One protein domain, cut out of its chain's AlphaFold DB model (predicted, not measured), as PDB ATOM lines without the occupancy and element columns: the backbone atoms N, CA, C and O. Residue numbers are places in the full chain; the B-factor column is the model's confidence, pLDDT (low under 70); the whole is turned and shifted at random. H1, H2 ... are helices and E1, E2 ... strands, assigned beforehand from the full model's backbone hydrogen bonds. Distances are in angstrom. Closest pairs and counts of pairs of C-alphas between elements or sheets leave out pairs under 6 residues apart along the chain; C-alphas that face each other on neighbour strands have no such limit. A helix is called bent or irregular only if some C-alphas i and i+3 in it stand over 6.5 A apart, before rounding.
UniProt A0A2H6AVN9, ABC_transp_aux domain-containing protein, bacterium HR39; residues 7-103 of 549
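What this domain is: This is residues 7 to 103 of the 549 residues of the protein "ABC_transp_aux domain-containing protein" of bacterium HR39 (UniProt A0A2H6AVN9). Two long helices, H1 and H3, run side by side the same way, and the second half of H3 packs on a small two-strand hairpin, E3 and E4. A second hairpin, E1 and E2, reaches away at one end, with E2 running on into E3, while the short helix H2 packs on neither long helix and a long stretch without named elements, residues 27 to 41, leads to it from H1. The printed part has 97 residues, with three named helices and four named strands in the order H1 H2 E1 E2 E3 E4 H3; each hairpin is an antiparallel sheet of two strands, and the class is mixed, helices and strands. The whole is compact, with a radius of gyration of the C-alphas of 13.6 A and spans of 41 by 28 by 18 A.

Where its parts are: H1 covers residues 7 to 26, 29.3 A from C-alpha 7 at (204.150, 154.760, 185.204) to C-alpha 26. It is neither bent nor irregular, but only just: C-alphas 22 and 25 are 6.3 A apart. H2 is residues 42 to 49, 10.2 A long. E1, residues 54 to 58, measures 11.9 A, and E2, residues 61 to 64, 10.5 A. E3 is residues 67 to 70, beginning at C-alpha 67 at (200.280, 143.407, 171.458), and E4 is residues 76 to 79. H3, residues 84 to 102, runs 26.1 A to C-alpha 102 at (193.749, 129.001, 169.111); it is irregular, with C-alphas 85 and 88 7.6 A apart, and has a kink of 61 degrees near residue 91.

How they stand to each other: H1 and H3 touch, the closest C-alphas being those of Tyr 11 and Pro 84, 6.6 A apart; they run the same way at a shallow tilt of 27 degrees. H1 is apart from the four strands. H2 touches no helix, and it is only just apart from E2 and from E3, the closest C-alphas in each case 8.1 A apart. E1 and E2 form an antiparallel hairpin, with N 55 and O 63 within hydrogen-bond range at 2.7 A. E2 runs on into E3 at 34 degrees across a break of 2 residues. E3 and E4 form the other antiparallel hairpin, with N 69 and O 77 at 2.8 A. The closest C-alphas of E4 and H3 are those of Ala 77 and Leu 97, 5.7 A apart. Every O i to N i+4 pair is within hydrogen-bond range in H2, against 14 of 16 in H1 and 11 of 15 in H3.

The domain as a whole: The two C-alphas farthest apart are those of Asn 27 and Thr 59, at 42.9 A. The printed part has no cut. The link from H1 to H2, 15 residues, is long; the other links are tight. The mean pLDDT of the printed part is 85.5, and residue 7 and residues 58 to 60 are under 70.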
ATOM      1  N   PHE A   7     205.425 155.416 184.914       64.94
ATOM      2  CA  PHE A   7     204.150 154.760 185.204       64.94
ATOM      3  C   PHE A   7     203.825 153.746 184.107       64.94
ATOM      4  O   PHE A   7     203.573 152.574 184.400       64.94
ATOM      5  N   ARG A   8     203.946 154.161 182.840       73.12
ATOM      6  CA  ARG A   8     203.825 153.245 181.699       73.12
ATOM      7  C   ARG A   8     204.911 152.172 181.709       73.12
ATOM      8  O   ARG A   8     204.627 151.040 181.344       73.12
ATOM      9  N   ALA A   9     206.128 152.489 182.158       75.62
ATOM     10  CA  ALA A   9     207.199 151.503 182.307       75.62
ATOM     11  C   ALA A   9     206.818 150.385 183.292       75.62
ATOM     12  O   ALA A   9     206.929 149.212 182.954       75.62
ATOM     13  N   SER A  10     206.288 150.744 184.469       77.50
ATOM     14  CA  SER A  10     205.824 149.764 185.459       77.50
ATOM     15  C   SER A  10     204.653 148.925 184.943       77.50
ATOM     16  O   SER A  10     204.606 147.724 185.201       77.50
ATOM     17  N   TYR A  11     203.719 149.534 184.207       82.75
ATOM     18  CA  TYR A  11     202.637 148.790 183.563       82.75
ATOM     19  C   TYR A  11     203.168 147.838 182.481       82.75
ATOM     20  O   TYR A  11     202.769 146.679 182.445       82.75
ATOM     21  N   ALA A  12     204.131 148.269 181.662       84.94
ATOM     22  CA  ALA A  12     204.779 147.414 180.672       84.94
ATOM     23  C   ALA A  12     205.508 146.220 181.293       84.94
ATOM     24  O   ALA A  12     205.406 145.117 180.762       84.94
ATOM     25  N   ASP A  13     206.194 146.411 182.422       84.38
ATOM     26  CA  ASP A  13     206.802 145.299 183.158       84.38
ATOM     27  C   ASP A  13     205.737 144.291 183.615       84.38
ATOM     28  O   ASP A  13     205.905 143.091 183.408       84.38
ATOM     29  N   ARG A  14     204.587 144.765 184.120       83.19
ATOM     30  CA  ARG A  14     203.462 143.886 184.478       83.19
ATOM     31  C   ARG A  14     202.907 143.128 183.275       83.19
ATOM     32  O   ARG A  14     202.679 141.928 183.385       83.19
ATOM     33  N   VAL A  15     202.711 143.790 182.132       89.50
ATOM     34  CA  VAL A  15     202.268 143.121 180.896       89.50
ATOM     35  C   VAL A  15     203.242 142.016 180.496       89.50
ATOM     36  O   VAL A  15     202.815 140.904 180.192       89.50
ATOM     37  N   LEU A  16     204.546 142.291 180.530       88.44
ATOM     38  CA  LEU A  16     205.571 141.304 180.196       88.44
ATOM     39  C   LEU A  16     205.564 140.118 181.161       88.44
ATOM     40  O   LEU A  16     205.681 138.977 180.717       88.44
ATOM     41  N   ASP A  17     205.404 140.366 182.459       87.25
ATOM     42  CA  ASP A  17     205.311 139.303 183.460       87.25
ATOM     43  C   ASP A  17     204.050 138.448 183.261       87.25
ATOM     44  O   ASP A  17     204.127 137.221 183.336       87.25
ATOM     45  N   PHE A  18     202.913 139.060 182.904       88.06
ATOM     46  CA  PHE A  18     201.708 138.323 182.509       88.06
ATOM     47  C   PHE A  18     201.954 137.463 181.267       88.06
ATOM     48  O   PHE A  18     201.676 136.268 181.295       88.06
ATOM     49  N   LEU A  19     202.518 138.020 180.194       91.75
ATOM     50  CA  LEU A  19     202.806 137.268 178.968       91.75
ATOM     51  C   LEU A  19     203.758 136.086 179.222       91.75
ATOM     52  O   LEU A  19     203.541 134.995 178.691       91.75
ATOM     53  N   LYS A  20     204.769 136.256 180.084       89.31
ATOM     54  CA  LYS A  20     205.640 135.152 180.523       89.31
ATOM     55  C   LYS A  20     204.863 134.077 181.278       89.31
ATOM     56  O   LYS A  20     205.050 132.899 180.990       89.31
ATOM     57  N   ALA A  21     203.952 134.466 182.169       87.81
ATOM     58  CA  ALA A  21     203.100 133.528 182.895       87.81
ATOM     59  C   ALA A  21     202.165 132.719 181.972       87.81
ATOM     60  O   ALA A  21     201.788 131.605 182.326       87.81
ATOM     61  N   TYR A  22     201.829 133.230 180.780       88.19
ATOM     62  CA  TYR A  22     201.174 132.450 179.719       88.19
ATOM     63  C   TYR A  22     202.156 131.525 178.988       88.19
ATOM     64  O   TYR A  22     201.840 130.362 178.733       88.19
ATOM     65  N   ALA A  23     203.343 132.027 178.644       91.00
ATOM     66  CA  ALA A  23     204.335 131.297 177.859       91.00
ATOM     67  C   ALA A  23     204.937 130.093 178.604       91.00
ATOM     68  O   ALA A  23     205.026 129.008 178.024       91.00
ATOM     69  N   GLU A  24     205.305 130.247 179.877       90.94
ATOM     70  CA  GLU A  24     205.969 129.218 180.693       90.94
ATOM     71  C   GLU A  24     205.190 127.888 180.780       90.94
ATOM     72  O   GLU A  24     205.747 126.850 180.412       90.94
ATOM     73  N   PRO A  25     203.901 127.861 181.179       91.38
ATOM     74  CA  PRO A  25     203.121 126.625 181.230       91.38
ATOM     75  C   PRO A  25     202.640 126.148 179.848       91.38
ATOM     76  O   PRO A  25     202.066 125.062 179.737       91.38
ATOM     77  N   SER A  26     202.843 126.928 178.776       88.19
ATOM     78  CA  SER A  26     202.320 126.591 177.445       88.19
ATOM     79  C   SER A  26     203.033 125.409 176.778       88.19
ATOM     80  O   SER A  26     202.506 124.864 175.802       88.19
ATOM     81  N   ASN A  27     204.200 124.997 177.292       89.56
ATOM     82  CA  ASN A  27     205.099 124.013 176.677       89.56
ATOM     83  C   ASN A  27     205.483 124.382 175.229       89.56
ATOM     84  O   ASN A  27     205.460 123.542 174.332       89.56
ATOM     85  N   GLY A  28     205.799 125.660 174.988       87.94
ATOM     86  CA  GLY A  28     206.245 126.165 173.681       87.94
ATOM     87  C   GLY A  28     205.125 126.454 172.676       87.94
ATOM     88  O   GLY A  28     205.418 126.843 171.543       87.94
ATOM     89  N   ARG A  29     203.855 126.291 173.080       89.94
ATOM     90  CA  ARG A  29     202.682 126.652 172.265       89.94
ATOM     91  C   ARG A  29     202.471 128.160 172.173       89.94
ATOM     92  O   ARG A  29     201.951 128.628 171.171       89.94
ATOM     93  N   ILE A  30     202.889 128.908 173.192       93.06
ATOM     94  CA  ILE A  30     202.890 130.371 173.194       93.06
ATOM     95  C   ILE A  30     204.346 130.825 173.202       93.06
ATOM     96  O   ILE A  30     205.125 130.417 174.066       93.06
ATOM     97  N   ARG A  31     204.715 131.667 172.235       92.00
ATOM     98  CA  ARG A  31     206.028 132.313 172.164       92.00
ATOM     99  C   ARG A  31     205.818 133.811 172.257       92.00
ATOM    100  O   ARG A  31     205.009 134.362 171.523       92.00
ATOM    101  N   VAL A  32     206.532 134.441 173.180       92.38
ATOM    102  CA  VAL A  32     206.455 135.884 173.406       92.38
ATOM    103  C   VAL A  32     207.755 136.492 172.913       92.38
ATOM    104  O   VAL A  32     208.828 136.123 173.387       92.38
ATOM    105  N   GLU A  33     207.645 137.415 171.968       91.50
ATOM    106  CA  GLU A  33     208.755 138.213 171.461       91.50
ATOM    107  C   GLU A  33     208.550 139.667 171.883       91.50
ATOM    108  O   GLU A  33     207.436 140.191 171.835       91.50
ATOM    109  N   TYR A  34     209.625 140.306 172.336       90.56
ATOM    110  CA  TYR A  34     209.620 141.721 172.674       90.56
ATOM    111  C   TYR A  34     210.370 142.490 171.594       90.56
ATOM    112  O   TYR A  34     211.545 142.222 171.348       90.56
ATOM    113  N   VAL A  35     209.681 143.457 170.995       89.94
ATOM    114  CA  VAL A  35     210.213 144.336 169.958       89.94
ATOM    115  C   VAL A  35     210.016 145.775 170.429       89.94
ATOM    116  O   VAL A  35     208.920 146.128 170.865       89.94
ATOM    117  N   ASP A  36     211.072 146.588 170.372       87.94
ATOM    118  CA  ASP A  36     211.023 148.038 170.604       87.94
ATOM    119  C   ASP A  36     211.213 148.733 169.245       87.94
ATOM    120  O   ASP A  36     212.350 148.823 168.781       87.94
ATOM    121  N   PRO A  37     210.127 149.126 168.547       86.00
ATOM    122  CA  PRO A  37     210.229 149.666 167.197       86.00
ATOM    123  C   PRO A  37     210.887 151.048 167.199       86.00
ATOM    124  O   PRO A  37     210.372 151.988 167.815       86.00
ATOM    125  N   GLU A  38     212.006 151.185 166.488       81.12
ATOM    126  CA  GLU A  38     212.660 152.477 166.283       81.12
ATOM    127  C   GLU A  38     211.966 153.269 165.158       81.12
ATOM    128  O   GLU A  38     211.443 152.664 164.219       81.12
ATOM    129  N   PRO A  39     211.961 154.613 165.193       76.88
ATOM    130  CA  PRO A  39     211.411 155.406 164.096       76.88
ATOM    131  C   PRO A  39     212.081 155.087 162.752       76.88
ATOM    132  O   PRO A  39     213.310 155.092 162.657       76.88
ATOM    133  N   TYR A  40     211.274 154.890 161.709       77.44
ATOM    134  CA  TYR A  40     211.672 154.521 160.346       77.44
ATOM    135  C   TYR A  40     212.371 153.152 160.229       77.44
ATOM    136  O   TYR A  40     213.179 152.951 159.319       77.44
ATOM    137  N   SER A  41     212.085 152.226 161.149       81.56
ATOM    138  CA  SER A  41     212.603 150.850 161.136       81.56
ATOM    139  C   SER A  41     211.622 149.846 160.515       81.56
ATOM    140  O   SER A  41     210.418 150.096 160.445       81.56
ATOM    141  N   GLU A  42     212.121 148.670 160.118       83.69
ATOM    142  CA  GLU A  42     211.266 147.568 159.642       83.69
ATOM    143  C   GLU A  42     210.311 147.070 160.740       83.69
ATOM    144  O   GLU A  42     209.207 146.596 160.463       83.69
ATOM    145  N   GLU A  43     210.721 147.172 162.003       87.44
ATOM    146  CA  GLU A  43     209.907 146.847 163.166       87.44
ATOM    147  C   GLU A  43     208.723 147.810 163.316       87.44
ATOM    148  O   GLU A  43     207.628 147.374 163.679       87.44
ATOM    149  N   GLU A  44     208.918 149.100 163.019       82.56
ATOM    150  CA  GLU A  44     207.842 150.098 163.023       82.56
ATOM    151  C   GLU A  44     206.847 149.833 161.890       82.56
ATOM    152  O   GLU A  44     205.636 149.806 162.128       82.56
ATOM    153  N   ASP A  45     207.342 149.529 160.690       84.12
ATOM    154  CA  ASP A  45     206.502 149.130 159.557       84.12
ATOM    155  C   ASP A  45     205.694 147.862 159.870       84.12
ATOM    156  O   ASP A  45     204.500 147.781 159.567       84.12
ATOM    157  N   ARG A  46     206.309 146.882 160.543       87.62
ATOM    158  CA  ARG A  46     205.627 145.661 160.993       87.62
ATOM    159  C   ARG A  46     204.559 145.959 162.046       87.62
ATOM    160  O   ARG A  46     203.463 145.407 161.967       87.62
ATOM    161  N   ALA A  47     204.851 146.830 163.012       88.00
ATOM    162  CA  ALA A  47     203.887 147.259 164.025       88.00
ATOM    163  C   ALA A  47     202.665 147.942 163.386       88.00
ATOM    164  O   ALA A  47     201.526 147.603 163.719       88.00
ATOM    165  N   MET A  48     202.896 148.837 162.419       86.56
ATOM    166  CA  MET A  48     201.840 149.456 161.612       86.56
ATOM    167  C   MET A  48     201.048 148.422 160.807       86.56
ATOM    168  O   MET A  48     199.820 148.477 160.793       86.56
ATOM    169  N   GLY A  49     201.729 147.458 160.180       87.56
ATOM    170  CA  GLY A  49     201.105 146.391 159.392       87.56
ATOM    171  C   GLY A  49     200.171 145.494 160.206       87.56
ATOM    172  O   GLY A  49     199.122 145.093 159.710       87.56
ATOM    173  N   PHE A  50     200.496 145.243 161.477       89.06
ATOM    174  CA  PHE A  50     199.604 144.550 162.413       89.06
ATOM    175  C   PHE A  50     198.444 145.421 162.926       89.06
ATOM    176  O   PHE A  50     197.569 144.921 163.625       89.06
ATOM    177  N   GLY A  51     198.410 146.717 162.610       88.00
ATOM    178  CA  GLY A  51     197.374 147.632 163.092       88.00
ATOM    179  C   GLY A  51     197.583 148.102 164.536       88.00
ATOM    180  O   GLY A  51     196.631 148.554 165.182       88.00
ATOM    181  N   LEU A  52     198.812 148.018 165.061       92.00
ATOM    182  CA  LEU A  52     199.159 148.703 166.305       92.00
ATOM    183  C   LEU A  52     199.018 150.216 166.105       92.00
ATOM    184  O   LEU A  52     199.138 150.726 164.989       92.00
ATOM    185  N   ARG A  53     198.754 150.954 167.187       89.00
ATOM    186  CA  ARG A  53     198.645 152.417 167.128       89.00
ATOM    187  C   ARG A  53     199.748 153.081 167.951       89.00
ATOM    188  O   ARG A  53     199.980 152.664 169.090       89.00
ATOM    189  N   PRO A  54     200.403 154.131 167.422       87.12
ATOM    190  CA  PRO A  54     201.367 154.891 168.195       87.12
ATOM    191  C   PRO A  54     200.648 155.636 169.324       87.12
ATOM    192  O   PRO A  54     199.574 156.211 169.144       87.12
ATOM    193  N   ILE A  55     201.258 155.636 170.502       86.69
ATOM    194  CA  ILE A  55     200.831 156.404 171.665       86.69
ATOM    195  C   ILE A  55     201.664 157.671 171.787       86.69
ATOM    196  O   ILE A  55     202.885 157.654 171.634       86.69
ATOM    197  N   GLN A  56     201.008 158.777 172.120       81.31
ATOM    198  CA  GLN A  56     201.706 160.008 172.462       81.31
ATOM    199  C   GLN A  56     202.369 159.842 173.839       81.31
ATOM    200  O   GLN A  56     201.686 159.574 174.830       81.31
ATOM    201  N   LEU A  57     203.697 159.965 173.899       73.69
ATOM    202  CA  LEU A  57     204.475 159.898 175.143       73.69
ATOM    203  C   LEU A  57     204.719 161.295 175.731       73.69
ATOM    204  O   LEU A  57     204.625 161.467 176.938       73.69
ATOM    205  N   ASP A  58     204.994 162.272 174.867       66.12
ATOM    206  CA  ASP A  58     205.208 163.697 175.162       66.12
ATOM    207  C   ASP A  58     204.634 164.535 174.002       66.12
ATOM    208  O   ASP A  58     204.282 163.965 172.976       66.12
ATOM    209  N   THR A  59     204.595 165.872 174.082       68.25
ATOM    210  CA  THR A  59     204.105 166.749 172.988       68.25
ATOM    211  C   THR A  59     204.721 166.452 171.616       68.25
ATOM    212  O   THR A  59     204.004 166.494 170.624       68.25
ATOM    213  N   ASP A  60     205.998 166.058 171.571       68.00
ATOM    214  CA  ASP A  60     206.747 165.826 170.323       68.00
ATOM    215  C   ASP A  60     207.300 164.395 170.193       68.00
ATOM    216  O   ASP A  60     208.149 164.123 169.347       68.00
ATOM    217  N   THR A  61     206.906 163.464 171.068       72.50
ATOM    218  CA  THR A  61     207.387 162.074 171.005       72.50
ATOM    219  C   THR A  61     206.219 161.107 171.031       72.50
ATOM    220  O   THR A  61     205.443 161.083 171.987       72.50
ATOM    221  N   THR A  62     206.163 160.246 170.024       81.38
ATOM    222  CA  THR A  62     205.313 159.060 169.985       81.38
ATOM    223  C   THR A  62     206.121 157.813 170.342       81.38
ATOM    224  O   THR A  62     207.352 157.805 170.314       81.38
ATOM    225  N   GLY A  63     205.435 156.752 170.733       84.25
ATOM    226  CA  GLY A  63     206.030 155.435 170.901       84.25
ATOM    227  C   GLY A  63     204.993 154.346 170.710       84.25
ATOM    228  O   GLY A  63     203.816 154.631 170.518       84.25
ATOM    229  N   TRP A  64     205.421 153.097 170.798       87.50
ATOM    230  CA  TRP A  64     204.568 151.939 170.570       87.50
ATOM    231  C   TRP A  64     204.355 151.185 171.875       87.50
ATOM    232  O   TRP A  64     205.302 150.939 172.624       87.50
ATOM    233  N   PHE A  65     203.106 150.835 172.171       90.56
ATOM    234  CA  PHE A  65     202.805 149.926 173.267       90.56
ATOM    235  C   PHE A  65     201.480 149.213 173.006       90.56
ATOM    236  O   PHE A  65     200.411 149.703 173.361       90.56
ATOM    237  N   GLY A  66     201.573 148.062 172.354       92.81
ATOM    238  CA  GLY A  66     200.454 147.192 172.011       92.81
ATOM    239  C   GLY A  66     200.923 145.743 171.907       92.81
ATOM    240  O   GLY A  66     202.093 145.449 172.159       92.81
ATOM    241  N   LEU A  67     200.007 144.838 171.576       94.94
ATOM    242  CA  LEU A  67     200.280 143.407 171.458       94.94
ATOM    243  C   LEU A  67     199.690 142.897 170.148       94.94
ATOM    244  O   LEU A  67     198.505 143.086 169.902       94.94
ATOM    245  N   ALA A  68     200.497 142.233 169.332       94.31
ATOM    246  CA  ALA A  68     200.031 141.483 168.173       94.31
ATOM    247  C   ALA A  68     200.413 140.016 168.370       94.31
ATOM    248  O   ALA A  68     201.530 139.717 168.796       94.31
ATOM    249  N   GLY A  69     199.484 139.110 168.095       93.44
ATOM    250  CA  GLY A  69     199.724 137.677 168.104       93.44
ATOM    251  C   GLY A  69     199.340 137.058 166.770       93.44
ATOM    252  O   GLY A  69     198.438 137.539 166.085       93.44
ATOM    253  N   THR A  70     200.042 135.985 166.427       92.75
ATOM    254  CA  THR A  70     199.832 135.198 165.216       92.75
ATOM    255  C   THR A  70     199.798 133.712 165.551       92.75
ATOM    256  O   THR A  70     200.353 133.286 166.571       92.75
ATOM    257  N   ASN A  71     199.130 132.911 164.722       90.62
ATOM    258  CA  ASN A  71     199.139 131.453 164.834       90.62
ATOM    259  C   ASN A  71     199.823 130.804 163.614       90.62
ATOM    260  O   ASN A  71     200.456 131.472 162.801       90.62
ATOM    261  N   SER A  72     199.743 129.477 163.500       85.81
ATOM    262  CA  SER A  72     200.350 128.725 162.391       85.81
ATOM    263  C   SER A  72     199.587 128.809 161.063       85.81
ATOM    264  O   SER A  72     200.063 128.250 160.078       85.81
ATOM    265  N   THR A  73     198.405 129.425 161.044       81.75
ATOM    266  CA  THR A  73     197.499 129.533 159.887       81.75
ATOM    267  C   THR A  73     197.352 130.975 159.393       81.75
ATOM    268  O   THR A  73     196.398 131.282 158.690       81.75
ATOM    269  N   ASP A  74     198.322 131.835 159.722       81.38
ATOM    270  CA  ASP A  74     198.380 133.262 159.371       81.38
ATOM    271  C   ASP A  74     197.253 134.126 159.970       81.38
ATOM    272  O   ASP A  74     197.075 135.279 159.571       81.38
ATOM    273  N   ASP A  75     196.519 133.623 160.971       86.94
ATOM    274  CA  ASP A  75     195.549 134.437 161.700       86.94
ATOM    275  C   ASP A  75     196.270 135.458 162.582       86.94
ATOM    276  O   ASP A  75     197.322 135.182 163.166       86.94
ATOM    277  N   VAL A  76     195.672 136.641 162.702       89.31
ATOM    278  CA  VAL A  76     196.219 137.775 163.446       89.31
ATOM    279  C   VAL A  76     195.188 138.254 164.460       89.31
ATOM    280  O   VAL A  76     194.046 138.539 164.104       89.31
ATOM    281  N   ALA A  77     195.606 138.411 165.714       89.69
ATOM    282  CA  ALA A  77     194.806 139.033 166.764       89.69
ATOM    283  C   ALA A  77     195.622 140.134 167.446       89.69
ATOM    284  O   ALA A  77     196.797 139.944 167.770       89.69
ATOM    285  N   VAL A  78     195.019 141.311 167.626       91.44
ATOM    286  CA  VAL A  78     195.750 142.536 167.981       91.44
ATOM    287  C   VAL A  78     195.043 143.284 169.109       91.44
ATOM    288  O   VAL A  78     193.839 143.518 169.064       91.44
ATOM    289  N   ILE A  79     195.824 143.723 170.096       91.44
ATOM    290  CA  ILE A  79     195.487 144.783 171.046       91.44
ATOM    291  C   ILE A  79     196.242 146.038 170.575       91.44
ATOM    292  O   ILE A  79     197.448 146.146 170.824       91.44
ATOM    293  N   PRO A  80     195.572 146.992 169.894       89.12
ATOM    294  CA  PRO A  80     196.256 148.090 169.210       89.12
ATOM    295  C   PRO A  80     197.061 148.987 170.149       89.12
ATOM    296  O   PRO A  80     198.110 149.501 169.767       89.12
ATOM    297  N   VAL A  81     196.543 149.180 171.367       90.81
ATOM    298  CA  VAL A  81     197.175 149.940 172.445       90.81
ATOM    299  C   VAL A  81     196.898 149.242 173.770       90.81
ATOM    300  O   VAL A  81     195.745 149.046 174.146       90.81
ATOM    301  N   LEU A  82     197.952 148.926 174.512       88.88
ATOM    302  CA  LEU A  82     197.868 148.501 175.903       88.88
ATOM    303  C   LEU A  82     197.788 149.751 176.781       88.88
ATOM    304  O   LEU A  82     198.798 150.335 177.176       88.88
ATOM    305  N   SER A  83     196.574 150.206 177.065       83.75
ATOM    306  CA  SER A  83     196.355 151.401 177.877       83.75
ATOM    307  C   SER A  83     196.362 151.053 179.377       83.75
ATOM    308  O   SER A  83     195.771 150.041 179.772       83.75
ATOM    309  N   PRO A  84     197.029 151.841 180.244       80.38
ATOM    310  CA  PRO A  84     196.957 151.634 181.693       80.38
ATOM    311  C   PRO A  84     195.529 151.712 182.251       80.38
ATOM    312  O   PRO A  84     195.209 151.084 183.254       80.38
ATOM    313  N   GLU A  85     194.640 152.454 181.592       76.75
ATOM    314  CA  GLU A  85     193.226 152.570 181.951       76.75
ATOM    315  C   GLU A  85     192.496 151.216 181.862       76.75
ATOM    316  O   GLU A  85     191.590 150.945 182.655       76.75
ATOM    317  N   ARG A  86     192.942 150.338 180.953       77.19
ATOM    318  CA  ARG A  86     192.441 148.967 180.778       77.19
ATOM    319  C   ARG A  86     193.236 147.913 181.538       77.19
ATOM    320  O   ARG A  86     192.957 146.727 181.393       77.19
ATOM    321  N   GLU A  87     194.166 148.305 182.406       81.12
ATOM    322  CA  GLU A  87     195.006 147.365 183.159       81.12
ATOM    323  C   GLU A  87     194.182 146.295 183.905       81.12
ATOM    324  O   GLU A  87     194.558 145.127 183.942       81.12
ATOM    325  N   ARG A  88     193.007 146.662 184.437       80.12
ATOM    326  CA  ARG A  88     192.097 145.722 185.122       80.12
ATOM    327  C   ARG A  88     191.546 144.606 184.225       80.12
ATOM    328  O   ARG A  88     191.087 143.595 184.743       80.12
ATOM    329  N   PHE A  89     191.556 144.807 182.909       81.00
ATOM    330  CA  PHE A  89     191.091 143.857 181.901       81.00
ATOM    331  C   PHE A  89     192.250 143.161 181.186       81.00
ATOM    332  O   PHE A  89     191.998 142.339 180.315       81.00
ATOM    333  N   LEU A  90     193.505 143.433 181.558       85.44
ATOM    334  CA  LEU A  90     194.679 142.911 180.859       85.44
ATOM    335  C   LEU A  90     194.663 141.384 180.723       85.44
ATOM    336  O   LEU A  90     194.901 140.853 179.642       85.44
ATOM    337  N   GLU A  91     194.358 140.672 181.811       83.25
ATOM    338  CA  GLU A  91     194.253 139.211 181.787       83.25
ATOM    339  C   GLU A  91     193.153 138.757 180.819       83.25
ATOM    340  O   GLU A  91     193.381 137.857 180.015       83.25
ATOM    341  N   TYR A  92     191.992 139.419 180.834       82.38
ATOM    342  CA  TYR A  92     190.896 139.139 179.907       82.38
ATOM    343  C   TYR A  92     191.306 139.383 178.448       82.38
ATOM    344  O   TYR A  92     191.152 138.483 177.624       82.38
ATOM    345  N   ASP A  93     191.871 140.553 178.146       86.25
ATOM    346  CA  ASP A  93     192.250 140.958 176.791       86.25
ATOM    347  C   ASP A  93     193.310 140.001 176.208       86.25
ATOM    348  O   ASP A  93     193.173 139.538 175.075       86.25
ATOM    349  N   ILE A  94     194.321 139.615 177.001       89.44
ATOM    350  CA  ILE A  94     195.339 138.635 176.586       89.44
ATOM    351  C   ILE A  94     194.724 137.243 176.410       89.44
ATOM    352  O   ILE A  94     195.002 136.584 175.407       89.44
ATOM    353  N   THR A  95     193.884 136.774 177.343       86.69
ATOM    354  CA  THR A  95     193.286 135.434 177.210       86.69
ATOM    355  C   THR A  95     192.393 135.354 175.975       86.69
ATOM    356  O   THR A  95     192.408 134.344 175.275       86.69
ATOM    357  N   ARG A  96     191.634 136.420 175.689       85.06
ATOM    358  CA  ARG A  96     190.805 136.539 174.488       85.06
ATOM    359  C   ARG A  96     191.660 136.483 173.225       85.06
ATOM    360  O   ARG A  96     191.345 135.695 172.341       85.06
ATOM    361  N   LEU A  97     192.752 137.250 173.171       90.12
ATOM    362  CA  LEU A  97     193.689 137.236 172.045       90.12
ATOM    363  C   LEU A  97     194.245 135.824 171.803       90.12
ATOM    364  O   LEU A  97     194.218 135.328 170.680       90.12
ATOM    365  N   VAL A  98     194.692 135.140 172.861       89.75
ATOM    366  CA  VAL A  98     195.198 133.760 172.759       89.75
ATOM    367  C   VAL A  98     194.098 132.792 172.317       89.75
ATOM    368  O   VAL A  98     194.355 131.903 171.509       89.75
ATOM    369  N   TYR A  99     192.875 132.954 172.826       85.50
ATOM    370  CA  TYR A  99     191.736 132.114 172.458       85.50
ATOM    371  C   TYR A  99     191.375 132.263 170.976       85.50
ATOM    372  O   TYR A  99     191.228 131.252 170.301       85.50
ATOM    373  N   GLN A 100     191.305 133.491 170.456       84.56
ATOM    374  CA  GLN A 100     191.031 133.756 169.036       84.56
ATOM    375  C   GLN A 100     192.082 133.118 168.121       84.56
ATOM    376  O   GLN A 100     191.745 132.521 167.107       84.56
ATOM    377  N   LEU A 101     193.358 133.170 168.509       89.38
ATOM    378  CA  LEU A 101     194.436 132.531 167.748       89.38
ATOM    379  C   LEU A 101     194.411 130.999 167.836       89.38
ATOM    380  O   LEU A 101     194.881 130.325 166.921       89.38
ATOM    381  N   ALA A 102     193.893 130.443 168.932       86.88
ATOM    382  CA  ALA A 102     193.749 129.001 169.111       86.88
ATOM    383  C   ALA A 102     192.502 128.433 168.411       86.88
ATOM    384  O   ALA A 102     192.513 127.269 168.012       86.88
ATOM    385  N   TYR A 103     191.452 129.245 168.270       82.00
ATOM    386  CA  TYR A 103     190.163 128.892 167.675       82.00
ATOM    387  C   TYR A 103     189.762 129.975 166.659       82.00
ATOM    388  O   TYR A 103     188.982 130.865 166.997       82.00
TER     389      TYR A 103